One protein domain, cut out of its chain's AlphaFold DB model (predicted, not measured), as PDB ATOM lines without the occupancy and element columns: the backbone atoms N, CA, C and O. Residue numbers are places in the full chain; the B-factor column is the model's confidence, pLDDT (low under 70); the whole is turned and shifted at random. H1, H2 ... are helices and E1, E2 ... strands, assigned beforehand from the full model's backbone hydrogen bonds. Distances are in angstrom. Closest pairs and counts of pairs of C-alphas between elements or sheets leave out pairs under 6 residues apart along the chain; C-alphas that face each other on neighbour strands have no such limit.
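This is residues 179 to 308 of the 308 residues of the protein "HDOD domain-containing protein" of Wenzhouxiangella sp (UniProt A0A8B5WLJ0). Six helices make roughly two layers: in one, H2 and H3, nearly in line, run back along H1; in the other, H4 packs across H3, H5 across H2 and H6 across H1. H4 crosses H3 and folds back into H5, while H6 crosses H1; residues 240 to 251, holding E1 and the first residues of H4, stick out. The 130 printed residues hold H1, H2, H3, E1, H4, H5, H6 in that order, mostly helix. The whole is compact, radius of gyration of the C-alphas 15.0 A, spanning 48 by 34 by 29 A.

H1, residues 186 to 209, and H2, residues 215 to 224, form a helical hairpin, touching closest at the C-alphas of Ala 200 and Gly 222, 3.9 A. H6, residues 287 to 305, touches residues 195 to 203 of H1 alone, at a steep tilt of 47 degrees; C-alphas 199 and 295 are closest, 5.5 A. H3, residues 227 to 236, touches H4, residues 246 to 266, closest at C-alphas 228 and 260, 4.2 A, at a steep tilt of 54 degrees. H5, residues 271 to 281, forms a helical hairpin with H4, with C-alphas 257 and 281 closest at 5.0 A. H1 and H4 are apart. Every O i to N i+4 pair is within hydrogen-bond range in H1, H2, H5 and H6, against 4 of 6 in H3 and 16 of 17 in H4.

H1 begins at C-alpha 186 (187.457, 271.168, 143.656) and measures 34.9 A; H4 measures 30.1 A. H6 measures 27.1 A, ending at C-alpha 305 (189.924, 254.206, 155.370). H2 and H3 each measure 14.4 A, H5 14.9 A. E1, residues 243 to 245, measures 6.9 A and pairs with no named strand.

The C-alphas farthest apart, Gly 211 and Asp 240, are 49.3 A apart. The printed part has no cut and no long link. The pLDDT is under 70 at residues 179 to 186, 237 to 238, 240 to 242 and 307 to 308.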
ATOM      1  N   LYS A 179     182.799 276.452 140.153       52.12
ATOM      2  CA  LYS A 179     184.158 276.536 139.612       52.12
ATOM      3  C   LYS A 179     184.880 277.679 140.322       52.12
ATOM      4  O   LYS A 179     184.560 278.837 140.072       52.12
ATOM      5  N   ALA A 180     185.802 277.349 141.213       50.66
ATOM      6  CA  ALA A 180     186.799 278.286 141.692       50.66
ATOM      7  C   ALA A 180     188.124 277.914 141.019       50.66
ATOM      8  O   ALA A 180     188.520 276.750 141.038       50.66
ATOM      9  N   ASP A 181     188.764 278.894 140.384       50.31
ATOM     10  CA  ASP A 181     190.153 278.810 139.928       50.31
ATOM     11  C   ASP A 181     191.062 278.942 141.161       50.31
ATOM     12  O   ASP A 181     191.668 279.991 141.383       50.31
ATOM     13  N   SER A 182     191.061 277.941 142.045       52.66
ATOM     14  CA  SER A 182     191.651 278.064 143.380       52.66
ATOM     15  C   SER A 182     192.578 276.902 143.760       52.66
ATOM     16  O   SER A 182     192.625 275.884 143.069       52.66
ATOM     17  N   ARG A 183     193.409 277.113 144.793       53.97
ATOM     18  CA  ARG A 183     194.492 276.209 145.234       53.97
ATOM     19  C   ARG A 183     193.983 275.027 146.067       53.97
ATOM     20  O   ARG A 183     194.655 274.005 146.127       53.97
ATOM     21  N   LEU A 184     192.830 275.173 146.706       57.91
ATOM     22  CA  LEU A 184     192.119 274.174 147.483       57.91
ATOM     23  C   LEU A 184     191.142 273.481 146.549       57.91
ATOM     24  O   LEU A 184     190.166 274.058 146.067       57.91
ATOM     25  N   ASP A 185     191.486 272.235 146.246       61.84
ATOM     26  CA  ASP A 185     190.951 271.514 145.109       61.84
ATOM     27  C   ASP A 185     189.420 271.435 145.118       61.84
ATOM     28  O   ASP A 185     188.772 271.117 146.120       61.84
ATOM     29  N   ALA A 186     188.836 271.570 143.925       69.38
ATOM     30  CA  ALA A 186     187.457 271.168 143.656       69.38
ATOM     31  C   ALA A 186     187.158 269.743 144.172       69.38
ATOM     32  O   ALA A 186     186.019 269.435 144.510       69.38
ATOM     33  N   ILE A 187     188.188 268.899 144.269       74.75
ATOM     34  CA  ILE A 187     188.153 267.560 144.858       74.75
ATOM     35  C   ILE A 187     187.715 267.618 146.329       74.75
ATOM     36  O   ILE A 187     186.728 266.977 146.673       74.75
ATOM     37  N   ALA A 188     188.338 268.446 147.172       78.00
ATOM     38  CA  ALA A 188     188.004 268.555 148.596       78.00
ATOM     39  C   ALA A 188     186.540 268.964 148.831       78.00
ATOM     40  O   ALA A 188     185.840 268.419 149.685       78.00
ATOM     41  N   ILE A 189     186.034 269.898 148.021       82.25
ATOM     42  CA  ILE A 189     184.632 270.331 148.090       82.25
ATOM     43  C   ILE A 189     183.681 269.201 147.655       82.25
ATOM     44  O   ILE A 189     182.624 269.012 148.262       82.25
ATOM     45  N   GLN A 190     184.033 268.442 146.614       82.56
ATOM     46  CA  GLN A 190     183.243 267.289 146.159       82.56
ATOM     47  C   GLN A 190     183.243 266.150 147.186       82.56
ATOM     48  O   GLN A 190     182.235 265.456 147.348       82.56
ATOM     49  N   GLU A 191     184.342 265.977 147.909       83.94
ATOM     50  CA  GLU A 191     184.461 265.009 148.996       83.94
ATOM     51  C   GLU A 191     183.595 265.404 150.186       83.94
ATOM     52  O   GLU A 191     182.749 264.617 150.599       83.94
ATOM     53  N   LEU A 192     183.690 266.656 150.646       87.38
ATOM     54  CA  LEU A 192     182.795 267.191 151.676       87.38
ATOM     55  C   LEU A 192     181.321 267.027 151.298       87.38
ATOM     56  O   LEU A 192     180.476 266.756 152.154       87.38
ATOM     57  N   TRP A 193     180.992 267.194 150.016       90.06
ATOM     58  CA  TRP A 193     179.633 266.996 149.520       90.06
ATOM     59  C   TRP A 193     179.214 265.529 149.605       90.06
ATOM     60  O   TRP A 193     178.119 265.223 150.079       90.06
ATOM     61  N   THR A 194     180.095 264.622 149.191       88.25
ATOM     62  CA  THR A 194     179.865 263.175 149.257       88.25
ATOM     63  C   THR A 194     179.693 262.706 150.702       88.25
ATOM     64  O   THR A 194     178.745 261.974 150.999       88.25
ATOM     65  N   ASP A 195     180.532 263.191 151.616       90.62
ATOM     66  CA  ASP A 195     180.444 262.883 153.041       90.62
ATOM     67  C   ASP A 195     179.151 263.442 153.648       90.62
ATOM     68  O   ASP A 195     178.433 262.725 154.344       90.62
ATOM     69  N   SER A 196     178.776 264.682 153.314       93.06
ATOM     70  CA  SER A 196     177.498 265.275 153.747       93.06
ATOM     71  C   SER A 196     176.299 264.450 153.302       93.06
ATOM     72  O   SER A 196     175.368 264.222 154.074       93.06
ATOM     73  N   LEU A 197     176.342 263.932 152.078       90.81
ATOM     74  CA  LEU A 197     175.304 263.060 151.552       90.81
ATOM     75  C   LEU A 197     175.246 261.721 152.309       90.81
ATOM     76  O   LEU A 197     174.160 261.244 152.642       90.81
ATOM     77  N   GLY A 198     176.402 261.148 152.651       90.38
ATOM     78  CA  GLY A 198     176.498 259.960 153.502       90.38
ATOM     79  C   GLY A 198     175.946 260.187 154.914       90.38
ATOM     80  O   GLY A 198     175.218 259.339 155.436       90.38
ATOM     81  N   VAL A 199     176.238 261.340 155.525       94.12
ATOM     82  CA  VAL A 199     175.707 261.731 156.843       94.12
ATOM     83  C   VAL A 199     174.190 261.901 156.778       94.12
ATOM     84  O   VAL A 199     173.487 261.366 157.635       94.12
ATOM     85  N   ALA A 200     173.673 262.571 155.744       93.06
ATOM     86  CA  ALA A 200     172.240 262.766 155.521       93.06
ATOM     87  C   ALA A 200     171.473 261.436 155.472       93.06
ATOM     88  O   ALA A 200     170.486 261.251 156.187       93.06
ATOM     89  N   VAL A 201     171.963 260.480 154.674       89.00
ATOM     90  CA  VAL A 201     171.353 259.148 154.540       89.00
ATOM     91  C   VAL A 201     171.414 258.375 155.857       89.00
ATOM     92  O   VAL A 201     170.425 257.765 156.258       89.00
ATOM     93  N   ARG A 202     172.544 258.420 156.575       91.56
ATOM     94  CA  ARG A 202     172.678 257.757 157.883       91.56
ATOM     95  C   ARG A 202     171.702 258.312 158.908       91.56
ATOM     96  O   ARG A 202     171.016 257.530 159.556       91.56
ATOM     97  N   LEU A 203     171.608 259.633 159.011       90.62
ATOM     98  CA  LEU A 203     170.681 260.302 159.916       90.62
ATOM     99  C   LEU A 203     169.231 259.940 159.625       90.62
ATOM    100  O   LEU A 203     168.484 259.609 160.547       90.62
ATOM    101  N   ARG A 204     168.849 259.946 158.346       88.06
ATOM    102  CA  ARG A 204     167.512 259.527 157.934       88.06
ATOM    103  C   ARG A 204     167.232 258.079 158.312       88.06
ATOM    104  O   ARG A 204     166.211 257.805 158.937       88.06
ATOM    105  N   ASN A 205     168.148 257.170 157.989       86.94
ATOM    106  CA  ASN A 205     167.999 255.759 158.327       86.94
ATOM    107  C   ASN A 205     167.889 255.579 159.846       86.94
ATOM    108  O   ASN A 205     167.030 254.840 160.310       86.94
ATOM    109  N   SER A 206     168.709 256.268 160.642       86.56
ATOM    110  CA  SER A 206     168.605 256.231 162.104       86.56
ATOM    111  C   SER A 206     167.242 256.717 162.598       86.56
ATOM    112  O   SER A 206     166.660 256.075 163.466       86.56
ATOM    113  N   ALA A 207     166.694 257.784 162.010       86.38
ATOM    114  CA  ALA A 207     165.339 258.233 162.321       86.38
ATOM    115  C   ALA A 207     164.285 257.158 162.026       86.38
ATOM    116  O   ALA A 207     163.441 256.902 162.879       86.38
ATOM    117  N   GLU A 208     164.354 256.507 160.861       82.75
ATOM    118  CA  GLU A 208     163.426 255.434 160.478       82.75
ATOM    119  C   GLU A 208     163.489 254.254 161.460       82.75
ATOM    120  O   GLU A 208     162.454 253.804 161.949       82.75
ATOM    121  N   HIS A 209     164.694 253.800 161.819       83.62
ATOM    122  CA  HIS A 209     164.881 252.697 162.772       83.62
ATOM    123  C   HIS A 209     164.422 253.050 164.192       83.62
ATOM    124  O   HIS A 209     163.989 252.172 164.936       83.62
ATOM    125  N   SER A 210     164.518 254.322 164.579       82.56
ATOM    126  CA  SER A 210     164.086 254.815 165.891       82.56
ATOM    127  C   SER A 210     162.635 255.314 165.915       82.56
ATOM    128  O   SER A 210     162.186 255.795 166.952       82.56
ATOM    129  N   GLY A 211     161.896 255.220 164.804       79.31
ATOM    130  CA  GLY A 211     160.510 255.692 164.712       79.31
ATOM    131  C   GLY A 211     160.352 257.213 164.843       79.31
ATOM    132  O   GLY A 211     159.286 257.695 165.224       79.31
ATOM    133  N   LEU A 212     161.405 257.986 164.557       81.06
ATOM    134  CA  LEU A 212     161.375 259.445 164.628       81.06
ATOM    135  C   LEU A 212     160.680 260.025 163.393       81.06
ATOM    136  O   LEU A 212     161.128 259.842 162.261       81.06
ATOM    137  N   ALA A 213     159.639 260.829 163.608       77.19
ATOM    138  CA  ALA A 213     158.928 261.519 162.525       77.19
ATOM    139  C   ALA A 213     159.791 262.566 161.784       77.19
ATOM    140  O   ALA A 213     159.452 262.986 160.681       77.19
ATOM    141  N   GLN A 214     160.921 262.979 162.369       80.50
ATOM    142  CA  GLN A 214     161.798 264.044 161.861       80.50
ATOM    143  C   GLN A 214     162.794 263.571 160.781       80.50
ATOM    144  O   GLN A 214     163.759 264.273 160.493       80.50
ATOM    145  N   GLY A 215     162.597 262.398 160.164       86.31
ATOM    146  CA  GLY A 215     163.583 261.791 159.254       86.31
ATOM    147  C   GLY A 215     164.068 262.706 158.123       86.31
ATOM    148  O   GLY A 215     165.267 262.758 157.851       86.31
ATOM    149  N   PHE A 216     163.175 263.497 157.523       85.94
ATOM    150  CA  PHE A 216     163.571 264.460 156.492       85.94
ATOM    151  C   PHE A 216     164.305 265.685 157.058       85.94
ATOM    152  O   PHE A 216     165.245 266.172 156.439       85.94
ATOM    153  N   GLU A 217     163.927 266.176 158.240       89.06
ATOM    154  CA  GLU A 217     164.640 267.290 158.882       89.06
ATOM    155  C   GLU A 217     166.069 266.889 159.268       89.06
ATOM    156  O   GLU A 217     166.998 267.683 159.092       89.06
ATOM    157  N   LEU A 218     166.252 265.646 159.726       91.31
ATOM    158  CA  LEU A 218     167.565 265.068 160.011       91.31
ATOM    159  C   LEU A 218     168.375 264.819 158.735       91.31
ATOM    160  O   LEU A 218     169.575 265.086 158.721       91.31
ATOM    161  N   PHE A 219     167.731 264.370 157.651       92.50
ATOM    162  CA  PHE A 219     168.373 264.281 156.338       92.50
ATOM    163  C   PHE A 219     168.928 265.641 155.909       92.50
ATOM    164  O   PHE A 219     170.101 265.749 155.561       92.50
ATOM    165  N   LEU A 220     168.106 266.695 155.976       92.69
ATOM    166  CA  LEU A 220     168.535 268.047 155.619       92.69
ATOM    167  C   LEU A 220     169.679 268.531 156.508       92.69
ATOM    168  O   LEU A 220     170.642 269.073 155.979       92.69
ATOM    169  N   ALA A 221     169.615 268.288 157.821       94.81
ATOM    170  CA  ALA A 221     170.696 268.652 158.733       94.81
ATOM    171  C   ALA A 221     172.013 267.973 158.335       94.81
ATOM    172  O   ALA A 221     173.034 268.644 158.207       94.81
ATOM    173  N   GLY A 222     171.983 266.667 158.054       95.06
ATOM    174  CA  GLY A 222     173.156 265.940 157.569       95.06
ATOM    175  C   GLY A 222     173.657 266.443 156.217       95.06
ATOM    176  O   GLY A 222     174.860 266.557 156.019       95.06
ATOM    177  N   LEU A 223     172.757 266.820 155.311       93.62
ATOM    178  CA  LEU A 223     173.124 267.323 153.991       93.62
ATOM    179  C   LEU A 223     173.781 268.708 154.060       93.62
ATOM    180  O   LEU A 223     174.677 269.002 153.272       93.62
ATOM    181  N   THR A 224     173.351 269.562 154.993       93.81
ATOM    182  CA  THR A 224     173.822 270.952 155.079       93.81
ATOM    183  C   THR A 224     174.897 271.201 156.130       93.81
ATOM    184  O   THR A 224     175.447 272.297 156.157       93.81
ATOM    185  N   HIS A 225     175.234 270.231 156.985       94.88
ATOM    186  CA  HIS A 225     176.146 270.467 158.116       94.88
ATOM    187  C   HIS A 225     177.540 270.982 157.705       94.88
ATOM    188  O   HIS A 225     178.108 271.805 158.419       94.88
ATOM    189  N   SER A 226     178.072 270.554 156.553       92.56
ATOM    190  CA  SER A 226     179.404 270.959 156.061       92.56
ATOM    191  C   SER A 226     179.371 272.075 155.013       92.56
ATOM    192  O   SER A 226     180.410 272.450 154.470       92.56
ATOM    193  N   VAL A 227     178.201 272.642 154.715       90.94
ATOM    194  CA  VAL A 227     178.064 273.704 153.705       90.94
ATOM    195  C   VAL A 227     178.876 274.947 154.075       90.94
ATOM    196  O   VAL A 227     179.534 275.531 153.214       90.94
ATOM    197  N   GLY A 228     178.888 275.335 155.350       90.44
ATOM    198  CA  GLY A 228     179.711 276.442 155.821       90.44
ATOM    199  C   GLY A 228     181.204 276.191 155.623       90.44
ATOM    200  O   GLY A 228     181.920 277.105 155.223       90.44
ATOM    201  N   LEU A 229     181.663 274.948 155.791       89.06
ATOM    202  CA  LEU A 229     183.062 274.594 155.561       89.06
ATOM    203  C   LEU A 229     183.406 274.703 154.073       89.06
ATOM    204  O   LEU A 229     184.400 275.332 153.730       89.06
ATOM    205  N   MET A 230     182.543 274.214 153.177       87.69
ATOM    206  CA  MET A 230     182.725 274.379 151.725       87.69
ATOM    207  C   MET A 230     182.838 275.855 151.312       87.69
ATOM    208  O   MET A 230     183.609 276.190 150.413       87.69
ATOM    209  N   LEU A 231     182.066 276.745 151.946       85.38
ATOM    210  CA  LEU A 231     182.144 278.185 151.686       85.38
ATOM    211  C   LEU A 231     183.449 278.786 152.198       85.38
ATOM    212  O   LEU A 231     184.078 279.555 151.477       85.38
ATOM    213  N   LEU A 232     183.849 278.449 153.423       86.06
ATOM    214  CA  LEU A 232     185.055 278.993 154.035       86.06
ATOM    215  C   LEU A 232     186.326 278.491 153.347       86.06
ATOM    216  O   LEU A 232     187.227 279.294 153.131       86.06
ATOM    217  N   LEU A 233     186.369 277.230 152.904       82.06
ATOM    218  CA  LEU A 233     187.483 276.686 152.120       82.06
ATOM    219  C   LEU A 233     187.749 277.508 150.856       82.06
ATOM    220  O   LEU A 233     188.874 277.925 150.617       82.06
ATOM    221  N   ARG A 234     186.699 277.876 150.116       78.62
ATOM    222  CA  ARG A 234     186.824 278.741 148.926       78.62
ATOM    223  C   ARG A 234     187.394 280.125 149.211       78.62
ATOM    224  O   ARG A 234     187.840 280.805 148.293       78.62
ATOM    225  N   ARG A 235     187.272 280.602 150.448       79.88
ATOM    226  CA  ARG A 235     187.791 281.910 150.872       79.88
ATOM    227  C   ARG A 235     189.172 281.784 151.489       79.88
ATOM    228  O   ARG A 235     189.943 282.739 151.426       79.88
ATOM    229  N   LEU A 236     189.482 280.621 152.053       78.06
ATOM    230  CA  LEU A 236     190.812 280.284 152.533       78.06
ATOM    231  C   LEU A 236     191.820 280.260 151.385       78.06
ATOM    232  O   LEU A 236     192.946 280.696 151.563       78.06
ATOM    233  N   ASP A 237     191.378 279.891 150.184       66.94
ATOM    234  CA  ASP A 237     192.149 280.016 148.942       66.94
ATOM    235  C   ASP A 237     192.722 281.405 148.657       66.94
ATOM    236  O   ASP A 237     193.680 281.547 147.897       66.94
ATOM    237  N   LEU A 238     192.114 282.441 149.233       64.81
ATOM    238  CA  LEU A 238     192.550 283.825 149.084       64.81
ATOM    239  C   LEU A 238     193.606 284.217 150.130       64.81
ATOM    240  O   LEU A 238     194.106 285.341 150.089       64.81
ATOM    241  N   MET A 239     193.928 283.329 151.075       70.19
ATOM    242  CA  MET A 239     195.037 283.507 152.007       70.19
ATOM    243  C   MET A 239     196.345 283.064 151.353       70.19
ATOM    244  O   MET A 239     196.465 281.943 150.870       70.19
ATOM    245  N   ASP A 240     197.352 283.935 151.382       69.69
ATOM    246  CA  ASP A 240     198.693 283.644 150.863       69.69
ATOM    247  C   ASP A 240     199.581 283.035 151.965       69.69
ATOM    248  O   ASP A 240     200.591 283.608 152.370       69.69
ATOM    249  N   GLU A 241     199.151 281.900 152.525       69.25
ATOM    250  CA  GLU A 241     199.851 281.183 153.601       69.25
ATOM    251  C   GLU A 241     200.146 279.731 153.173       69.25
ATOM    252  O   GLU A 241     199.242 279.037 152.706       69.25
ATOM    253  N   PRO A 242     201.390 279.235 153.326       65.94
ATOM    254  CA  PRO A 242     201.781 277.897 152.862       65.94
ATOM    255  C   PRO A 242     201.361 276.758 153.807       65.94
ATOM    256  O   PRO A 242     201.443 275.590 153.435       65.94
ATOM    257  N   SER A 243     200.955 277.085 155.033       74.56
ATOM    258  CA  SER A 243     200.582 276.157 156.108       74.56
ATOM    259  C   SER A 243     199.487 276.777 156.971       74.56
ATOM    260  O   SER A 243     199.353 278.003 156.998       74.56
ATOM    261  N   ILE A 244     198.740 275.962 157.714       78.12
ATOM    262  CA  ILE A 244     197.776 276.452 158.714       78.12
ATOM    263  C   ILE A 244     198.089 275.879 160.093       78.12
ATOM    264  O   ILE A 244     198.581 274.758 160.210       78.12
ATOM    265  N   SER A 245     197.817 276.643 161.148       80.94
ATOM    266  CA  SER A 245     197.947 276.140 162.517       80.94
ATOM    267  C   SER A 245     196.808 275.189 162.901       80.94
ATOM    268  O   SER A 245     195.689 275.297 162.397       80.94
ATOM    269  N   ALA A 246     197.069 274.262 163.829       75.81
ATOM    270  CA  ALA A 246     196.030 273.364 164.351       75.81
ATOM    271  C   ALA A 246     194.887 274.144 165.027       75.81
ATOM    272  O   ALA A 246     193.722 273.910 164.728       75.81
ATOM    273  N   GLY A 247     195.217 275.160 165.833       78.88
ATOM    274  CA  GLY A 247     194.202 276.019 166.449       78.88
ATOM    275  C   GLY A 247     193.382 276.814 165.425       78.88
ATOM    276  O   GLY A 247     192.198 277.065 165.642       78.88
ATOM    277  N   PHE A 248     193.971 277.184 164.281       83.38
ATOM    278  CA  PHE A 248     193.204 277.772 163.184       83.38
ATOM    279  C   PHE A 248     192.254 276.758 162.542       83.38
ATOM    280  O   PHE A 248     191.119 277.121 162.252       83.38
ATOM    281  N   ALA A 249     192.682 275.510 162.339       79.94
ATOM    282  CA  ALA A 249     191.821 274.449 161.819       79.94
ATOM    283  C   ALA A 249     190.602 274.195 162.725       79.94
ATOM    284  O   ALA A 249     189.476 274.164 162.226       79.94
ATOM    285  N   ASP A 250     190.806 274.116 164.042       79.62
ATOM    286  CA  ASP A 250     189.721 273.925 165.011       79.62
ATOM    287  C   ASP A 250     188.747 275.116 165.000       79.62
ATOM    288  O   ASP A 250     187.527 274.955 164.896       79.62
ATOM    289  N   ALA A 251     189.282 276.340 165.017       84.62
ATOM    290  CA  ALA A 251     188.475 277.556 164.958       84.62
ATOM    291  C   ALA A 251     187.736 277.716 163.615       84.62
ATOM    292  O   ALA A 251     186.608 278.216 163.581       84.62
ATOM    293  N   LEU A 252     188.345 277.280 162.509       86.50
ATOM    294  CA  LEU A 252     187.721 277.234 161.190       86.50
ATOM    295  C   LEU A 252     186.549 276.251 161.189       86.50
ATOM    296  O   LEU A 252     185.478 276.596 160.686       86.50
ATOM    297  N   GLU A 253     186.717 275.059 161.771       84.31
ATOM    298  CA  GLU A 253     185.638 274.083 161.899       84.31
ATOM    299  C   GLU A 253     184.490 274.649 162.744       84.31
ATOM    300  O   GLU A 253     183.347 274.629 162.281       84.31
ATOM    301  N   ALA A 254     184.767 275.245 163.907       86.75
ATOM    302  CA  ALA A 254     183.750 275.878 164.753       86.75
ATOM    303  C   ALA A 254     182.999 277.016 164.031       86.75
ATOM    304  O   ALA A 254     181.762 277.069 164.030       86.75
ATOM    305  N   LEU A 255     183.726 277.902 163.341       89.94
ATOM    306  CA  LEU A 255     183.131 278.975 162.541       89.94
ATOM    307  C   LEU A 255     182.280 278.413 161.394       89.94
ATOM    308  O   LEU A 255     181.202 278.935 161.098       89.94
ATOM    309  N   SER A 256     182.721 277.318 160.772       91.56
ATOM    310  CA  SER A 256     182.004 276.682 159.668       91.56
ATOM    311  C   SER A 256     180.611 276.193 160.069       91.56
ATOM    312  O   SER A 256     179.674 276.322 159.279       91.56
ATOM    313  N   ARG A 257     180.430 275.716 161.311       93.94
ATOM    314  CA  ARG A 257     179.117 275.278 161.822       93.94
ATOM    315  C   ARG A 257     178.118 276.432 161.829       93.94
ATOM    316  O   ARG A 257     176.987 276.279 161.372       93.94
ATOM    317  N   HIS A 258     178.565 277.613 162.249       94.06
ATOM    318  CA  HIS A 258     177.753 278.829 162.268       94.06
ATOM    319  C   HIS A 258     177.391 279.307 160.855       94.06
ATOM    320  O   HIS A 258     176.253 279.704 160.600       94.06
ATOM    321  N   TYR A 259     178.319 279.194 159.900       93.19
ATOM    322  CA  TYR A 259     178.008 279.427 158.489       93.19
ATOM    323  C   TYR A 259     176.960 278.436 157.963       93.19
ATOM    324  O   TYR A 259     176.030 278.848 157.274       93.19
ATOM    325  N   SER A 260     177.052 277.150 158.313       94.12
ATOM    326  CA  SER A 260     176.043 276.152 157.931       94.12
ATOM    327  C   SER A 260     174.651 276.502 158.471       94.12
ATOM    328  O   SER A 260     173.669 276.382 157.738       94.12
ATOM    329  N   VAL A 261     174.557 277.008 159.708       94.69
ATOM    330  CA  VAL A 261     173.300 277.520 160.286       94.69
ATOM    331  C   VAL A 261     172.766 278.705 159.482       94.69
ATOM    332  O   VAL A 261     171.597 278.708 159.091       94.69
ATOM    333  N   ALA A 262     173.613 279.692 159.186       91.94
ATOM    334  CA  ALA A 262     173.211 280.880 158.437       91.94
ATOM    335  C   ALA A 262     172.742 280.539 157.014       91.94
ATOM    336  O   ALA A 262     171.750 281.092 156.535       91.94
ATOM    337  N   VAL A 263     173.396 279.581 156.351       89.81
ATOM    338  CA  VAL A 263     172.975 279.090 155.034       89.81
ATOM    339  C   VAL A 263     171.643 278.350 155.122       89.81
ATOM    340  O   VAL A 263     170.743 278.636 154.333       89.81
ATOM    341  N   ALA A 264     171.473 277.457 156.100       90.44
ATOM    342  CA  ALA A 264     170.208 276.761 156.329       90.44
ATOM    343  C   ALA A 264     169.049 277.744 156.580       90.44
ATOM    344  O   ALA A 264     167.954 277.573 156.035       90.44
ATOM    345  N   ALA A 265     169.297 278.810 157.346       88.69
ATOM    346  CA  ALA A 265     168.333 279.880 157.577       88.69
ATOM    347  C   ALA A 265     168.045 280.694 156.304       88.69
ATOM    348  O   ALA A 265     166.882 280.937 155.979       88.69
ATOM    349  N   GLY A 266     169.077 281.062 155.535       84.81
ATOM    350  CA  GLY A 266     168.934 281.769 154.257       84.81
ATOM    351  C   GLY A 266     168.157 280.967 153.208       84.81
ATOM    352  O   GLY A 266     167.402 281.529 152.413       84.81
ATOM    353  N   TRP A 267     168.280 279.642 153.250       85.50
ATOM    354  CA  TRP A 267     167.493 278.694 152.463       85.50
ATOM    355  C   TRP A 267     166.096 278.410 153.018       85.50
ATOM    356  O   TRP A 267     165.326 277.710 152.363       85.50
ATOM    357  N   GLN A 268     165.750 278.975 154.179       84.94
ATOM    358  CA  GLN A 268     164.463 278.784 154.849       84.94
ATOM    359  C   GLN A 268     164.145 277.298 155.071       84.94
ATOM    360  O   GLN A 268     163.018 276.847 154.853       84.94
ATOM    361  N   LEU A 269     165.156 276.525 155.479       87.31
ATOM    362  CA  LEU A 269     164.973 275.120 155.830       87.31
ATOM    363  C   LEU A 269     164.018 274.967 157.030       87.31
ATOM    364  O   LEU A 269     163.774 275.934 157.759       87.31
ATOM    365  N   PRO A 270     163.450 273.766 157.251       88.31
ATOM    366  CA  PRO A 270     162.569 273.519 158.385       88.31
ATOM    367  C   PRO A 270     163.201 273.943 159.714       88.31
ATOM    368  O   PRO A 270     164.401 273.778 159.938       88.31
ATOM    369  N   SER A 271     162.378 274.472 160.622       89.88
ATOM    370  CA  SER A 271     162.850 274.977 161.913       89.88
ATOM    371  C   SER A 271     163.534 273.897 162.749       89.88
ATOM    372  O   SER A 271     164.479 274.221 163.456       89.88
ATOM    373  N   GLY A 272     163.114 272.628 162.641       90.94
ATOM    374  CA  GLY A 272     163.790 271.509 163.302       90.94
ATOM    375  C   GLY A 272     165.215 271.295 162.788       90.94
ATOM    376  O   GLY A 272     166.137 271.132 163.584       90.94
ATOM    377  N   THR A 273     165.430 271.410 161.473       93.06
ATOM    378  CA  THR A 273     166.770 271.372 160.862       93.06
ATOM    379  C   THR A 273     167.642 272.523 161.360       93.06
ATOM    380  O   THR A 273     168.769 272.293 161.793       93.06
ATOM    381  N   ILE A 274     167.125 273.757 161.334       94.00
ATOM    382  CA  ILE A 274     167.875 274.940 161.784       94.00
ATOM    383  C   ILE A 274     168.198 274.835 163.280       94.00
ATOM    384  O   ILE A 274     169.328 275.109 163.676       94.00
ATOM    385  N   ALA A 275     167.243 274.400 164.106       94.62
ATOM    386  CA  ALA A 275     167.433 274.233 165.544       94.62
ATOM    387  C   ALA A 275     168.485 273.165 165.867       94.62
ATOM    388  O   ALA A 275     169.336 273.401 166.720       94.62
ATOM    389  N   LEU A 276     168.477 272.029 165.159       96.00
ATOM    390  CA  LEU A 276     169.500 270.993 165.312       96.00
ATOM    391  C   LEU A 276     170.893 271.520 164.950       96.00
ATOM    392  O   LEU A 276     171.829 271.347 165.724       96.00
ATOM    393  N   LEU A 277     171.032 272.187 163.802       96.38
ATOM    394  CA  LEU A 277     172.318 272.752 163.386       96.38
ATOM    395  C   LEU A 277     172.800 273.842 164.346       96.38
ATOM    396  O   LEU A 277     173.992 273.912 164.614       96.38
ATOM    397  N   SER A 278     171.888 274.658 164.882       96.38
ATOM    398  CA  SER A 278     172.223 275.700 165.863       96.38
ATOM    399  C   SER A 278     172.696 275.080 167.173       96.38
ATOM    400  O   SER A 278     173.753 275.441 167.672       96.38
ATOM    401  N   ALA A 279     171.978 274.075 167.683       94.56
ATOM    402  CA  ALA A 279     172.389 273.339 168.875       94.56
ATOM    403  C   ALA A 279     173.747 272.645 168.682       94.56
ATOM    404  O   ALA A 279     174.560 272.633 169.596       94.56
ATOM    405  N   TRP A 280     174.008 272.103 167.490       94.94
ATOM    406  CA  TRP A 280     175.298 271.504 167.147       94.94
ATOM    407  C   TRP A 280     176.429 272.538 167.004       94.94
ATOM    408  O   TRP A 280     177.564 272.258 167.374       94.94
ATOM    409  N   ALA A 281     176.136 273.732 166.485       92.44
ATOM    410  CA  ALA A 281     177.103 274.826 166.387       92.44
ATOM    411  C   ALA A 281     177.480 275.412 167.758       92.44
ATOM    412  O   ALA A 281     178.591 275.900 167.916       92.44
ATOM    413  N   GLU A 282     176.567 275.331 168.726       91.75
ATOM    414  CA  GLU A 282     176.743 275.770 170.117       91.75
ATOM    415  C   GLU A 282     177.216 274.636 171.050       91.75
ATOM    416  O   GLU A 282     177.114 274.773 172.267       91.75
ATOM    417  N   ASP A 283     177.641 273.493 170.493       89.12
ATOM    418  CA  ASP A 283     178.088 272.298 171.230       89.12
ATOM    419  C   ASP A 283     177.106 271.822 172.323       89.12
ATOM    420  O   ASP A 283     177.476 271.222 173.332       89.12
ATOM    421  N   LYS A 284     175.801 272.043 172.118       87.25
ATOM    422  CA  LYS A 284     174.763 271.596 173.052       87.25
ATOM    423  C   LYS A 284     174.607 270.082 172.994       87.25
ATOM    424  O   LYS A 284     174.280 269.513 171.947       87.25
ATOM    425  N   GLU A 285     174.723 269.432 174.144       89.12
ATOM    426  CA  GLU A 285     174.525 267.990 174.284       89.12
ATOM    427  C   GLU A 285     173.034 267.627 174.283       89.12
ATOM    428  O   GLU A 285     172.283 267.870 175.228       89.12
ATOM    429  N   THR A 286     172.578 267.041 173.179       89.38
ATOM    430  CA  THR A 286     171.215 266.538 172.999       89.38
ATOM    431  C   THR A 286     171.268 265.214 172.249       89.38
ATOM    432  O   THR A 286     172.218 264.931 171.520       89.38
ATOM    433  N   ALA A 287     170.214 264.401 172.345       87.50
ATOM    434  CA  ALA A 287     170.152 263.138 171.606       87.50
ATOM    435  C   ALA A 287     170.349 263.322 170.085       87.50
ATOM    436  O   ALA A 287     171.010 262.507 169.442       87.50
ATOM    437  N   LEU A 288     169.812 264.405 169.509       88.69
ATOM    438  CA  LEU A 288     169.925 264.683 168.076       88.69
ATOM    439  C   LEU A 288     171.312 265.214 167.687       88.69
ATOM    440  O   LEU A 288     171.834 264.810 166.647       88.69
ATOM    441  N   THR A 289     171.937 266.063 168.509       89.75
ATOM    442  CA  THR A 289     173.308 266.542 168.256       89.75
ATOM    443  C   THR A 289     174.324 265.409 168.404       89.75
ATOM    444  O   THR A 289     175.193 265.274 167.547       89.75
ATOM    445  N   HIS A 290     174.155 264.501 169.373       88.81
ATOM    446  CA  HIS A 290     174.965 263.277 169.453       88.81
ATOM    447  C   HIS A 290     174.792 262.383 168.222       88.81
ATOM    448  O   HIS A 290     175.772 261.842 167.705       88.81
ATOM    449  N   LEU A 291     173.559 262.220 167.731       89.62
ATOM    450  CA  LEU A 291     173.292 261.428 166.532       89.62
ATOM    451  C   LEU A 291     173.974 262.031 165.290       89.62
ATOM    452  O   LEU A 291     174.570 261.289 164.502       89.62
ATOM    453  N   LEU A 292     173.930 263.359 165.141       91.38
ATOM    454  CA  LEU A 292     174.640 264.096 164.093       91.38
ATOM    455  C   LEU A 292     176.157 263.903 164.211       91.38
ATOM    456  O   LEU A 292     176.764 263.390 163.271       91.38
ATOM    457  N   THR A 293     176.754 264.204 165.365       91.25
ATOM    458  CA  THR A 293     178.203 264.070 165.597       91.25
ATOM    459  C   THR A 293     178.696 262.642 165.350       91.25
ATOM    460  O   THR A 293     179.681 262.433 164.642       91.25
ATOM    461  N   ARG A 294     177.968 261.626 165.833       90.38
ATOM    462  CA  ARG A 294     178.307 260.214 165.590       90.38
ATOM    463  C   ARG A 294     178.245 259.851 164.107       90.38
ATOM    464  O   ARG A 294     179.093 259.100 163.622       90.38
ATOM    465  N   SER A 295     177.240 260.355 163.390       90.75
ATOM    466  CA  SER A 295     177.081 260.105 161.953       90.75
ATOM    467  C   SER A 295     178.213 260.744 161.153       90.75
ATOM    468  O   SER A 295     178.782 260.074 160.293       90.75
ATOM    469  N   ILE A 296     178.589 261.984 161.489       91.12
ATOM    470  CA  ILE A 296     179.737 262.694 160.909       91.12
ATOM    471  C   ILE A 296     181.017 261.885 161.126       91.12
ATOM    472  O   ILE A 296     181.661 261.493 160.155       91.12
ATOM    473  N   GLY A 297     181.344 261.552 162.378       87.38
ATOM    474  CA  GLY A 297     182.564 260.808 162.698       87.38
ATOM    475  C   GLY A 297     182.634 259.446 162.001       87.38
ATOM    476  O   GLY A 297     183.684 259.055 161.500       87.38
ATOM    477  N   SER A 298     181.508 258.727 161.899       86.62
ATOM    478  CA  SER A 298     181.460 257.443 161.187       86.62
ATOM    479  C   SER A 298     181.702 257.571 159.682       86.62
ATOM    480  O   SER A 298     182.281 256.654 159.104       86.62
ATOM    481  N   VAL A 299     181.214 258.635 159.038       88.25
ATOM    482  CA  VAL A 299     181.406 258.844 157.592       88.25
ATOM    483  C   VAL A 299     182.828 259.291 157.306       88.25
ATOM    484  O   VAL A 299     183.480 258.690 156.458       88.25
ATOM    485  N   ARG A 300     183.332 260.264 158.072       87.62
ATOM    486  CA  ARG A 300     184.712 260.746 157.948       87.62
ATOM    487  C   ARG A 300     185.719 259.597 158.105       87.62
ATOM    488  O   ARG A 300     186.639 259.492 157.301       87.62
ATOM    489  N   ARG A 301     185.501 258.677 159.063       84.06
ATOM    490  CA  ARG A 301     186.353 257.484 159.255       84.06
ATOM    491  C   ARG A 301     186.363 256.570 158.034       84.06
ATOM    492  O   ARG A 301     187.429 256.216 157.550       84.06
ATOM    493  N   ALA A 302     185.189 256.248 157.498       84.06
ATOM    494  CA  ALA A 302     185.089 255.417 156.299       84.06
ATOM    495  C   ALA A 302     185.739 256.078 155.066       84.06
ATOM    496  O   ALA A 302     186.305 255.382 154.226       84.06
ATOM    497  N   SER A 303     185.666 257.410 154.959       81.31
ATOM    498  CA  SER A 303     186.302 258.188 153.884       81.31
ATOM    499  C   SER A 303     187.833 258.135 153.974       81.31
ATOM    500  O   SER A 303     188.503 257.916 152.963       81.31
ATOM    501  N   LEU A 304     188.379 258.236 155.193       77.19
ATOM    502  CA  LEU A 304     189.809 258.074 155.474       77.19
ATOM    503  C   LEU A 304     190.302 256.653 155.153       77.19
ATOM    504  O   LEU A 304     191.311 256.499 154.470       77.19
ATOM    505  N   GLU A 305     189.569 255.621 155.583       79.25
ATOM    506  CA  GLU A 305     189.924 254.206 155.370       79.25
ATOM    507  C   GLU A 305     189.937 253.795 153.892       79.25
ATOM    508  O   GLU A 305     190.757 252.977 153.494       79.25
ATOM    509  N   GLN A 306     189.065 254.359 153.049       70.94
ATOM    510  CA  GLN A 306     189.054 254.065 151.607       70.94
ATOM    511  C   GLN A 306     190.298 254.573 150.860       70.94
ATOM    512  O   GLN A 306     190.471 254.252 149.683       70.94
ATOM    513  N   ARG A 307     191.130 255.391 151.513       64.50
ATOM    514  CA  ARG A 307     192.287 256.069 150.916       64.50
ATOM    515  C   ARG A 307     193.632 255.642 151.508       64.50
ATOM    516  O   ARG A 307     194.653 256.083 150.982       64.50
ATOM    517  N   ALA A 308     193.626 254.845 152.575       56.69
ATOM    518  CA  ALA A 308     194.816 254.220 153.156       56.69
ATOM    519  C   ALA A 308     195.169 252.925 152.407       56.69
ATOM    520  O   ALA A 308     196.380 252.679 152.213       56.69
TER     521      ALA A 308